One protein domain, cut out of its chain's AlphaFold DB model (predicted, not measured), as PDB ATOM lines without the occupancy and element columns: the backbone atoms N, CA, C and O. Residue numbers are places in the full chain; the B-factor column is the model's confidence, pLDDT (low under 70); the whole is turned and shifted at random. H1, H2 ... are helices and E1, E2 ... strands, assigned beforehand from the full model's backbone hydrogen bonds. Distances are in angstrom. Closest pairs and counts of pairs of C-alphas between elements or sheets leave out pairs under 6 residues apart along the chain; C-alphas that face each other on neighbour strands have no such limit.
ATOM      1  N   ASP A  88     364.041 317.995 418.665       92.12
ATOM      2  CA  ASP A  88     363.586 318.556 419.925       92.12
ATOM      3  C   ASP A  88     363.788 320.073 419.922       92.12
ATOM      4  O   ASP A  88     364.895 320.587 419.747       92.12
ATOM      5  N   TYR A  89     362.709 320.799 420.179       96.06
ATOM      6  CA  TYR A  89     362.690 322.230 420.432       96.06
ATOM      7  C   TYR A  89     362.864 322.423 421.933       96.06
ATOM      8  O   TYR A  89     361.948 322.164 422.715       96.06
ATOM      9  N   VAL A  90     364.051 322.862 422.345       96.69
ATOM     10  CA  VAL A  90     364.325 323.186 423.744       96.69
ATOM     11  C   VAL A  90     363.863 324.609 423.997       96.69
ATOM     12  O   VAL A  90     364.347 325.553 423.361       96.69
ATOM     13  N   ILE A  91     362.921 324.751 424.921       97.69
ATOM     14  CA  ILE A  91     362.249 326.016 425.185       97.69
ATOM     15  C   ILE A  91     362.289 326.379 426.662       97.69
ATOM     16  O   ILE A  91     362.399 325.507 427.528       97.69
ATOM     17  N   LEU A  92     362.132 327.669 426.931       97.88
ATOM     18  CA  LEU A  92     361.906 328.218 428.258       97.88
ATOM     19  C   LEU A  92     360.504 328.838 428.305       97.88
ATOM     20  O   LEU A  92     360.191 329.727 427.513       97.88
ATOM     21  N   VAL A  93     359.669 328.346 429.214       97.81
ATOM     22  CA  VAL A  93     358.302 328.817 429.461       97.81
ATOM     23  C   VAL A  93     358.335 329.852 430.579       97.81
ATOM     24  O   VAL A  93     358.911 329.592 431.639       97.81
ATOM     25  N   ASP A  94     357.768 331.029 430.316       96.50
ATOM     26  CA  ASP A  94     357.672 332.174 431.233       96.50
ATOM     27  C   ASP A  94     358.996 332.512 431.935       96.50
ATOM     28  O   ASP A  94     359.032 332.937 433.085       96.50
ATOM     29  N   GLN A  95     360.110 332.296 431.230       92.25
ATOM     30  CA  GLN A  95     361.477 332.484 431.728       92.25
ATOM     31  C   GLN A  95     361.851 331.639 432.967       92.25
ATOM     32  O   GLN A  95     362.873 331.894 433.599       92.25
ATOM     33  N   GLN A  96     361.064 330.614 433.306       92.56
ATOM     34  CA  GLN A  96     361.222 329.839 434.542       92.56
ATOM     35  C   GLN A  96     361.426 328.348 434.287       92.56
ATOM     36  O   GLN A  96     362.334 327.738 434.853       92.56
ATOM     37  N   GLN A  97     360.596 327.749 433.432       93.69
ATOM     38  CA  GLN A  97     360.567 326.301 433.248       93.69
ATOM     39  C   GLN A  97     361.131 325.912 431.886       93.69
ATOM     40  O   GLN A  97     360.573 326.247 430.844       93.69
ATOM     41  N   ARG A  98     362.235 325.161 431.889       96.50
ATOM     42  CA  ARG A  98     362.792 324.586 430.663       96.50
ATOM     43  C   ARG A  98     362.096 323.265 430.342       96.50
ATOM     44  O   ARG A  98     362.015 322.389 431.197       96.50
ATOM     45  N   THR A  99     361.637 323.107 429.105       95.12
ATOM     46  CA  THR A  99     361.010 321.872 428.611       95.12
ATOM     47  C   THR A  99     361.423 321.593 427.164       95.12
ATOM     48  O   THR A  99     362.141 322.382 426.543       95.12
ATOM     49  N   ARG A 100     361.019 320.435 426.643       94.69
ATOM     50  CA  ARG A 100     361.259 320.006 425.262       94.69
ATOM     51  C   ARG A 100     359.929 319.762 424.566       94.69
ATOM     52  O   ARG A 100     359.003 319.257 425.194       94.69
ATOM     53  N   LEU A 101     359.880 320.105 423.285       94.62
ATOM     54  CA  LEU A 101     358.763 319.826 422.390       94.62
ATOM     55  C   LEU A 101     359.271 319.133 421.128       94.62
ATOM     56  O   LEU A 101     360.318 319.500 420.605       94.62
ATOM     57  N   SER A 102     358.494 318.208 420.590       92.69
ATOM     58  CA  SER A 102     358.629 317.737 419.210       92.69
ATOM     59  C   SER A 102     358.238 318.827 418.200       92.69
ATOM     60  O   SER A 102     357.535 319.788 418.531       92.69
ATOM     61  N   GLU A 103     358.587 318.651 416.922       92.81
ATOM     62  CA  GLU A 103     358.084 319.510 415.836       92.81
ATOM     63  C   GLU A 103     356.565 319.557 415.792       92.81
ATOM     64  O   GLU A 103     355.975 320.604 415.523       92.81
ATOM     65  N   GLY A 104     355.931 318.402 416.011       92.94
ATOM     66  CA  GLY A 104     354.484 318.266 415.969       92.94
ATOM     67  C   GLY A 104     353.813 319.086 417.064       92.94
ATOM     68  O   GLY A 104     352.772 319.687 416.816       92.94
ATOM     69  N   GLU A 105     354.409 319.147 418.251       95.38
ATOM     70  CA  GLU A 105     353.950 319.987 419.359       95.38
ATOM     71  C   GLU A 105     354.229 321.467 419.106       95.38
ATOM     72  O   GLU A 105     353.321 322.285 419.238       95.38
ATOM     73  N   ALA A 106     355.433 321.818 418.645       97.12
ATOM     74  CA  ALA A 106     355.774 323.193 418.283       97.12
ATOM     75  C   ALA A 106     354.854 323.748 417.175       97.12
ATOM     76  O   ALA A 106     354.467 324.917 417.201       97.12
ATOM     77  N   ALA A 107     354.445 322.909 416.221       97.25
ATOM     78  CA  ALA A 107     353.491 323.261 415.172       97.25
ATOM     79  C   ALA A 107     352.054 323.448 415.696       97.25
ATOM     80  O   ALA A 107     351.231 324.085 415.041       97.25
ATOM     81  N   ARG A 108     351.721 322.926 416.879       97.56
ATOM     82  CA  ARG A 108     350.386 323.091 417.477       97.56
ATOM     83  C   ARG A 108     350.231 324.378 418.262       97.56
ATOM     84  O   ARG A 108     349.112 324.750 418.578       97.56
ATOM     85  N   ILE A 109     351.318 325.059 418.580       98.50
ATOM     86  CA  ILE A 109     351.267 326.287 419.363       98.50
ATOM     87  C   ILE A 109     351.146 327.457 418.390       98.50
ATOM     88  O   ILE A 109     352.026 327.662 417.554       98.50
ATOM     89  N   TRP A 110     350.062 328.221 418.488       98.38
ATOM     90  CA  TRP A 110     349.843 329.435 417.708       98.38
ATOM     91  C   TRP A 110     349.991 330.663 418.598       98.38
ATOM     92  O   TRP A 110     349.576 330.671 419.762       98.38
ATOM     93  N   GLY A 111     350.595 331.714 418.061       98.19
ATOM     94  CA  GLY A 111     350.890 332.893 418.852       98.19
ATOM     95  C   GLY A 111     351.535 334.017 418.069       98.19
ATOM     96  O   GLY A 111     351.624 333.978 416.842       98.19
ATOM     97  N   LEU A 112     351.966 335.028 418.812       98.31
ATOM     98  CA  LEU A 112     352.556 336.254 418.294       98.31
ATOM     99  C   LEU A 112     354.060 336.253 418.549       98.31
ATOM    100  O   LEU A 112     354.497 336.107 419.691       98.31
ATOM    101  N   GLY A 113     354.844 336.445 417.491       97.00
ATOM    102  CA  GLY A 113     356.265 336.755 417.626       97.00
ATOM    103  C   GLY A 113     356.504 338.192 418.092       97.00
ATOM    104  O   GLY A 113     355.602 339.031 418.063       97.00
ATOM    105  N   LYS A 114     357.753 338.507 418.448       93.38
ATOM    106  CA  LYS A 114     358.194 339.875 418.782       93.38
ATOM    107  C   LYS A 114     357.943 340.895 417.660       93.38
ATOM    108  O   LYS A 114     357.780 342.081 417.927       93.38
ATOM    109  N   ASP A 115     357.896 340.434 416.413       94.38
ATOM    110  CA  ASP A 115     357.540 341.219 415.225       94.38
ATOM    111  C   ASP A 115     356.028 341.494 415.090       94.38
ATOM    112  O   ASP A 115     355.607 342.129 414.126       94.38
ATOM    113  N   GLY A 116     355.204 341.025 416.032       94.69
ATOM    114  CA  GLY A 116     353.749 341.174 416.014       94.69
ATOM    115  C   GLY A 116     353.039 340.235 415.035       94.69
ATOM    116  O   GLY A 116     351.815 340.291 414.919       94.69
ATOM    117  N   LEU A 117     353.770 339.358 414.338       95.38
ATOM    118  CA  LEU A 117     353.182 338.440 413.368       95.38
ATOM    119  C   LEU A 117     352.614 337.200 414.063       95.38
ATOM    120  O   LEU A 117     353.296 336.534 414.846       95.38
ATOM    121  N   SER A 118     351.367 336.872 413.723       96.38
ATOM    122  CA  SER A 118     350.721 335.619 414.118       96.38
ATOM    123  C   SER A 118     351.278 334.451 413.307       96.38
ATOM    124  O   SER A 118     351.234 334.487 412.078       96.38
ATOM    125  N   ARG A 119     351.792 333.417 413.976       97.00
ATOM    126  CA  ARG A 119     352.335 332.208 413.330       97.00
ATOM    127  C   ARG A 119     352.368 331.019 414.284       97.00
ATOM    128  O   ARG A 119     352.105 331.154 415.475       97.00
ATOM    129  N   GLN A 120     352.736 329.851 413.761       98.12
ATOM    130  CA  GLN A 120     353.078 328.692 414.586       98.12
ATOM    131  C   GLN A 120     354.405 328.933 415.322       98.12
ATOM    132  O   GLN A 120     355.344 329.477 414.732       98.12
ATOM    133  N   PHE A 121     354.527 328.459 416.564       98.38
ATOM    134  CA  PHE A 121     355.780 328.499 417.328       98.38
ATOM    135  C   PHE A 121     356.907 327.720 416.639       98.38
ATOM    136  O   PHE A 121     358.073 328.065 416.781       98.38
ATOM    137  N   TYR A 122     356.571 326.730 415.807       97.75
ATOM    138  CA  TYR A 122     357.522 326.076 414.903       97.75
ATOM    139  C   TYR A 122     358.392 327.072 414.102       97.75
ATOM    140  O   TYR A 122     359.563 326.798 413.838       97.75
ATOM    141  N   PHE A 123     357.839 328.235 413.734       96.81
ATOM    142  CA  PHE A 123     358.534 329.307 413.010       96.81
ATOM    143  C   PHE A 123     359.089 330.413 413.926       96.81
ATOM    144  O   PHE A 123     359.480 331.477 413.438       96.81
ATOM    145  N   ALA A 124     359.106 330.207 415.245       96.88
ATOM    146  CA  ALA A 124     359.677 331.155 416.189       96.88
ATOM    147  C   ALA A 124     361.191 331.291 415.986       96.88
ATOM    148  O   ALA A 124     361.895 330.351 415.611       96.88
ATOM    149  N   ARG A 125     361.700 332.493 416.249       95.56
ATOM    150  CA  ARG A 125     363.131 332.780 416.191       95.56
ATOM    151  C   ARG A 125     363.764 332.502 417.546       95.56
ATOM    152  O   ARG A 125     363.165 332.731 418.593       95.56
ATOM    153  N   ARG A 126     365.001 332.012 417.516       96.94
ATOM    154  CA  ARG A 126     365.766 331.719 418.729       96.94
ATOM    155  C   ARG A 126     365.962 332.986 419.564       96.94
ATOM    156  O   ARG A 126     366.417 333.995 419.034       96.94
ATOM    157  N   GLY A 127     365.690 332.890 420.862       95.69
ATOM    158  CA  GLY A 127     365.874 333.973 421.830       95.69
ATOM    159  C   GLY A 127     364.860 335.114 421.725       95.69
ATOM    160  O   GLY A 127     365.007 336.105 422.433       95.69
ATOM    161  N   GLU A 128     363.845 335.002 420.864       97.25
ATOM    162  CA  GLU A 128     362.759 335.976 420.779       97.25
ATOM    163  C   GLU A 128     361.527 335.470 421.528       97.25
ATOM    164  O   GLU A 128     361.152 334.304 421.401       97.25
ATOM    165  N   GLU A 129     360.899 336.360 422.300       97.38
ATOM    166  CA  GLU A 129     359.650 336.051 422.992       97.38
ATOM    167  C   GLU A 129     358.541 335.730 421.991       97.38
ATOM    168  O   GLU A 129     358.369 336.396 420.961       97.38
ATOM    169  N   PHE A 130     357.771 334.705 422.332       98.62
ATOM    170  CA  PHE A 130     356.609 334.274 421.585       98.62
ATOM    171  C   PHE A 130     355.427 334.122 422.535       98.62
ATOM    172  O   PHE A 130     355.437 333.263 423.417       98.62
ATOM    173  N   LYS A 131     354.393 334.941 422.352       98.56
ATOM    174  CA  LYS A 131     353.197 334.905 423.193       98.56
ATOM    175  C   LYS A 131     352.195 333.905 422.636       98.56
ATOM    176  O   LYS A 131     351.689 334.104 421.531       98.56
ATOM    177  N   VAL A 132     351.873 332.868 423.404       98.56
ATOM    178  CA  VAL A 132     350.877 331.862 423.020       98.56
ATOM    179  C   VAL A 132     349.488 332.486 423.050       98.56
ATOM    180  O   VAL A 132     349.058 333.026 424.070       98.56
ATOM    181  N   THR A 133     348.770 332.397 421.935       98.44
ATOM    182  CA  THR A 133     347.387 332.883 421.828       98.44
ATOM    183  C   THR A 133     346.381 331.758 421.657       98.44
ATOM    184  O   THR A 133     345.212 331.973 421.937       98.44
ATOM    185  N   GLU A 134     346.803 330.601 421.142       97.94
ATOM    186  CA  GLU A 134     345.909 329.469 420.885       97.94
ATOM    187  C   GLU A 134     346.701 328.156 420.800       97.94
ATOM    188  O   GLU A 134     347.824 328.125 420.289       97.94
ATOM    189  N   ILE A 135     346.095 327.057 421.253       97.94
ATOM    190  CA  ILE A 135     346.600 325.699 421.014       97.94
ATOM    191  C   ILE A 135     345.763 325.003 419.934       97.94
ATOM    192  O   ILE A 135     344.588 324.693 420.122       97.94
ATOM    193  N   LEU A 136     346.394 324.689 418.805       96.75
ATOM    194  CA  LEU A 136     345.772 324.055 417.650       96.75
ATOM    195  C   LEU A 136     345.551 322.556 417.884       96.75
ATOM    196  O   LEU A 136     346.475 321.729 417.867       96.75
ATOM    197  N   GLY A 137     344.286 322.178 418.025       91.06
ATOM    198  CA  GLY A 137     343.864 320.790 418.137       91.06
ATOM    199  C   GLY A 137     342.593 320.625 418.955       91.06
ATOM    200  O   GLY A 137     341.817 321.552 419.151       91.06
ATOM    201  N   GLY A 138     342.349 319.392 419.394       89.19
ATOM    202  CA  GLY A 138     341.284 319.101 420.352       89.19
ATOM    203  C   GLY A 138     341.789 319.147 421.792       89.19
ATOM    204  O   GLY A 138     342.992 319.139 422.029       89.19
ATOM    205  N   LYS A 139     340.860 319.071 422.750       90.12
ATOM    206  CA  LYS A 139     341.119 319.133 424.200       90.12
ATOM    207  C   LYS A 139     342.320 318.299 424.679       90.12
ATOM    208  O   LYS A 139     343.144 318.810 425.422       90.12
ATOM    209  N   LYS A 140     342.457 317.057 424.193       89.19
ATOM    210  CA  LYS A 140     343.572 316.158 424.549       89.19
ATOM    211  C   LYS A 140     344.953 316.760 424.266       89.19
ATOM    212  O   LYS A 140     345.895 316.499 424.996       89.19
ATOM    213  N   VAL A 141     345.077 317.542 423.192       91.50
ATOM    214  CA  VAL A 141     346.333 318.205 422.816       91.50
ATOM    215  C   VAL A 141     346.654 319.328 423.795       91.50
ATOM    216  O   VAL A 141     347.790 319.436 424.240       91.50
ATOM    217  N   SER A 142     345.656 320.142 424.143       94.00
ATOM    218  CA  SER A 142     345.810 321.213 425.128       94.00
ATOM    219  C   SER A 142     346.147 320.654 426.512       94.00
ATOM    220  O   SER A 142     347.051 321.159 427.164       94.00
ATOM    221  N   GLU A 143     345.480 319.573 426.931       94.25
ATOM    222  CA  GLU A 143     345.778 318.857 428.180       94.25
ATOM    223  C   GLU A 143     347.210 318.300 428.180       94.25
ATOM    224  O   GLU A 143     347.921 318.447 429.170       94.25
ATOM    225  N   HIS A 144     347.659 317.720 427.062       93.06
ATOM    226  CA  HIS A 144     349.030 317.225 426.911       93.06
ATOM    227  C   HIS A 144     350.069 318.350 427.008       93.06
ATOM    228  O   HIS A 144     350.981 318.268 427.825       93.06
ATOM    229  N   LEU A 145     349.909 319.441 426.255       95.38
ATOM    230  CA  LEU A 145     350.836 320.583 426.300       95.38
ATOM    231  C   LEU A 145     350.853 321.283 427.666       95.38
ATOM    232  O   LEU A 145     351.906 321.758 428.095       95.38
ATOM    233  N   ALA A 146     349.736 321.268 428.395       95.69
ATOM    234  CA  ALA A 146     349.689 321.770 429.764       95.69
ATOM    235  C   ALA A 146     350.614 320.983 430.713       95.69
ATOM    236  O   ALA A 146     351.167 321.575 431.637       95.69
ATOM    237  N   THR A 147     350.872 319.691 430.462       93.38
ATOM    238  CA  THR A 147     351.861 318.918 431.244       93.38
ATOM    239  C   THR A 147     353.297 319.420 431.055       93.38
ATOM    240  O   THR A 147     354.127 319.273 431.948       93.38
ATOM    241  N   HIS A 148     353.576 320.093 429.933       91.25
ATOM    242  CA  HIS A 148     354.840 320.786 429.669       91.25
ATOM    243  C   HIS A 148     354.851 322.228 430.203       91.25
ATOM    244  O   HIS A 148     355.817 322.954 429.971       91.25
ATOM    245  N   GLY A 149     353.796 322.648 430.909       94.62
ATOM    246  CA  GLY A 149     353.618 324.010 431.399       94.62
ATOM    247  C   GLY A 149     353.156 324.993 430.324       94.62
ATOM    248  O   GLY A 149     353.258 326.192 430.534       94.62
ATOM    249  N   ILE A 150     352.671 324.534 429.165       97.19
ATOM    250  CA  ILE A 150     352.315 325.409 428.040       97.19
ATOM    251  C   ILE A 150     350.801 325.586 427.980       97.19
ATOM    252  O   ILE A 150     350.056 324.618 427.829       97.19
ATOM    253  N   ALA A 151     350.354 326.837 428.030       96.88
ATOM    254  CA  ALA A 151     348.954 327.214 427.892       96.88
ATOM    255  C   ALA A 151     348.818 328.553 427.153       96.88
ATOM    256  O   ALA A 151     349.793 329.278 426.945       96.88
ATOM    257  N   GLU A 152     347.593 328.883 426.744       97.38
ATOM    258  CA  GLU A 152     347.275 330.210 426.214       97.38
ATOM    259  C   GLU A 152     347.623 331.297 427.238       97.38
ATOM    260  O   GLU A 152     347.378 331.148 428.433       97.38
ATOM    261  N   GLY A 153     348.216 332.393 426.765       97.50
ATOM    262  CA  GLY A 153     348.694 333.489 427.606       97.50
ATOM    263  C   GLY A 153     350.152 333.367 428.055       97.50
ATOM    264  O   GLY A 153     350.742 334.400 428.369       97.50
ATOM    265  N   HIS A 154     350.752 332.172 428.022       97.94
ATOM    266  CA  HIS A 154     352.164 331.989 428.373       97.94
ATOM    267  C   HIS A 154     353.103 332.571 427.308       97.94
ATOM    268  O   HIS A 154     352.748 332.710 426.131       97.94
ATOM    269  N   THR A 155     354.328 332.881 427.723       98.31
ATOM    270  CA  THR A 155     355.414 333.335 426.853       98.31
ATOM    271  C   THR A 155     356.465 332.246 426.719       98.31
ATOM    272  O   THR A 155     356.961 331.708 427.706       98.31
ATOM    273  N   LEU A 156     356.827 331.921 425.483       98.50
ATOM    274  CA  LEU A 156     357.831 330.913 425.166       98.50
ATOM    275  C   LEU A 156     359.073 331.577 424.576       98.50
ATOM    276  O   LEU A 156     358.973 332.504 423.773       98.50
ATOM    277  N   LEU A 157     360.241 331.049 424.924       98.06
ATOM    278  CA  LEU A 157     361.516 331.366 424.290       98.06
ATOM    279  C   LEU A 157     362.099 330.094 423.689       98.06
ATOM    280  O   LEU A 157     362.324 329.114 424.397       98.06
ATOM    281  N   LEU A 158     362.380 330.115 422.387       98.12
ATOM    282  CA  LEU A 158     363.139 329.046 421.746       98.12
ATOM    283  C   LEU A 158     364.624 329.221 422.071       98.12
ATOM    284  O   LEU A 158     365.237 330.197 421.642       98.12
ATOM    285  N   GLU A 159     365.224 328.273 422.786       97.31
ATOM    286  CA  GLU A 159     366.654 328.321 423.105       97.31
ATOM    287  C   GLU A 159     367.494 327.654 422.021       97.31
ATOM    288  O   GLU A 159     368.527 328.187 421.617       97.31
ATOM    289  N   ARG A 160     367.072 326.478 421.548       96.19
ATOM    290  CA  ARG A 160     367.756 325.723 420.491       96.19
ATOM    291  C   ARG A 160     366.878 324.604 419.944       96.19
ATOM    292  O   ARG A 160     365.896 324.217 420.569       96.19
ATOM    293  N   ILE A 161     367.280 324.091 418.788       95.50
ATOM    294  CA  ILE A 161     366.691 322.918 418.147       95.50
ATOM    295  C   ILE A 161     367.793 321.855 418.068       95.50
ATOM    296  O   ILE A 161     368.885 322.142 417.573       95.50
ATOM    297  N   GLU A 162     367.524 320.662 418.581       93.00
ATOM    298  CA  GLU A 162     368.437 319.512 418.605       93.00
ATOM    299  C   GLU A 162     367.834 318.362 417.787       93.00
ATOM    300  O   GLU A 162     366.620 318.299 417.633       93.00
ATOM    301  N   GLN A 163     368.646 317.435 417.267       86.00
ATOM    302  CA  GLN A 163     368.091 316.177 416.749       86.00
ATOM    303  C   GLN A 163     367.451 315.402 417.901       86.00
ATOM    304  O   GLN A 163     368.040 315.308 418.982       86.00
ATOM    305  N   ALA A 164     366.258 314.857 417.673       78.00
ATOM    306  CA  ALA A 164     365.580 314.077 418.695       78.00
ATOM    307  C   ALA A 164     366.407 312.823 419.008       78.00
ATOM    308  O   ALA A 164     366.795 312.078 418.109       78.00
TER     309      ALA A 164
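Overview. This is residues 88 to 164 of the 213 residues of the protein "FeoA domain-containing protein" of Deltaproteobacteria bacterium (UniProt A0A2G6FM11). One antiparallel sheet of six strands, strongly twisted and curled like an open trough, makes the body; its longest strand, E6, bends and joins the pair E2 E1 to E5, E3 and E4. The short helix H1 sits beside the strands, near Asp 88 of E1 and Gln 120 of E4, and the longer helix H2 lies at one side, near the end of E5, only grazing the sheet. The printed part has 77 residues, with two named helices and six named strands in the order E1 E2 H1 E3 E4 E5 H2 E6; the sheet's order is E2 E1 E6 E5 E3 E4, and the class is mixed, helices and strands. It is compact, with a radius of gyration of the C-alphas of 11.0 A and spans of 28 by 28 by 21 A.

Arrangement. Start with E1, residues 88 to 93, and E2, residues 97 to 102: they form an antiparallel hairpin at 149 degrees, with N 91 and O 99 3.0 A apart, within hydrogen-bond range. Next, H1, residues 103 to 106, is on the sheet at a height of 5.1 A, over none of the strands. E3, residues 109 to 113, and E4, residues 118 to 120, form a second hairpin, with N 119 and O 111 at 2.9 A. E5, residues 129 to 135, is antiparallel to E3, with N 110 and O 134 at 2.9 A. H2, residues 139 to 147, only grazes the sheet with its residues 141 to 147; its closest C-alphas to E5 are those of Ser 142 and Ile 135, 6.1 A apart. H1 and H2 are close but not clearly touching, the C-alphas of Glu 105 and Leu 145 being 7.6 A apart. E6, residues 155 to 163, bends by 55 degrees at residue 159; look for N 156 and O 130 at 2.8 A toward E5, and N 90 and O 160 at 2.9 A toward E1. The edge strands E2 and E4 are apart. In H2 every O i to N i+4 pair is within hydrogen-bond range, while H1 is too short for such a pair.

Along the chain. Find C-alpha 88 at (363.586, 318.556, 419.925), where E1 begins; E1 is 15.0 A long, and E2 16.6 A. E5 runs 16.8 A to C-alpha 135 at (346.600, 325.699, 421.014). H2 is 12.8 A long. E6 runs 23.6 A to C-alpha 163 at (368.091, 316.177, 416.749).

Size, cuts and confidence. The C-alphas farthest apart, those of Asp 115 and Lys 140, are 30.2 A apart. The printed part has no cut, and no link is long. The mean pLDDT of the printed part is 95.4, and no printed residue is under 70.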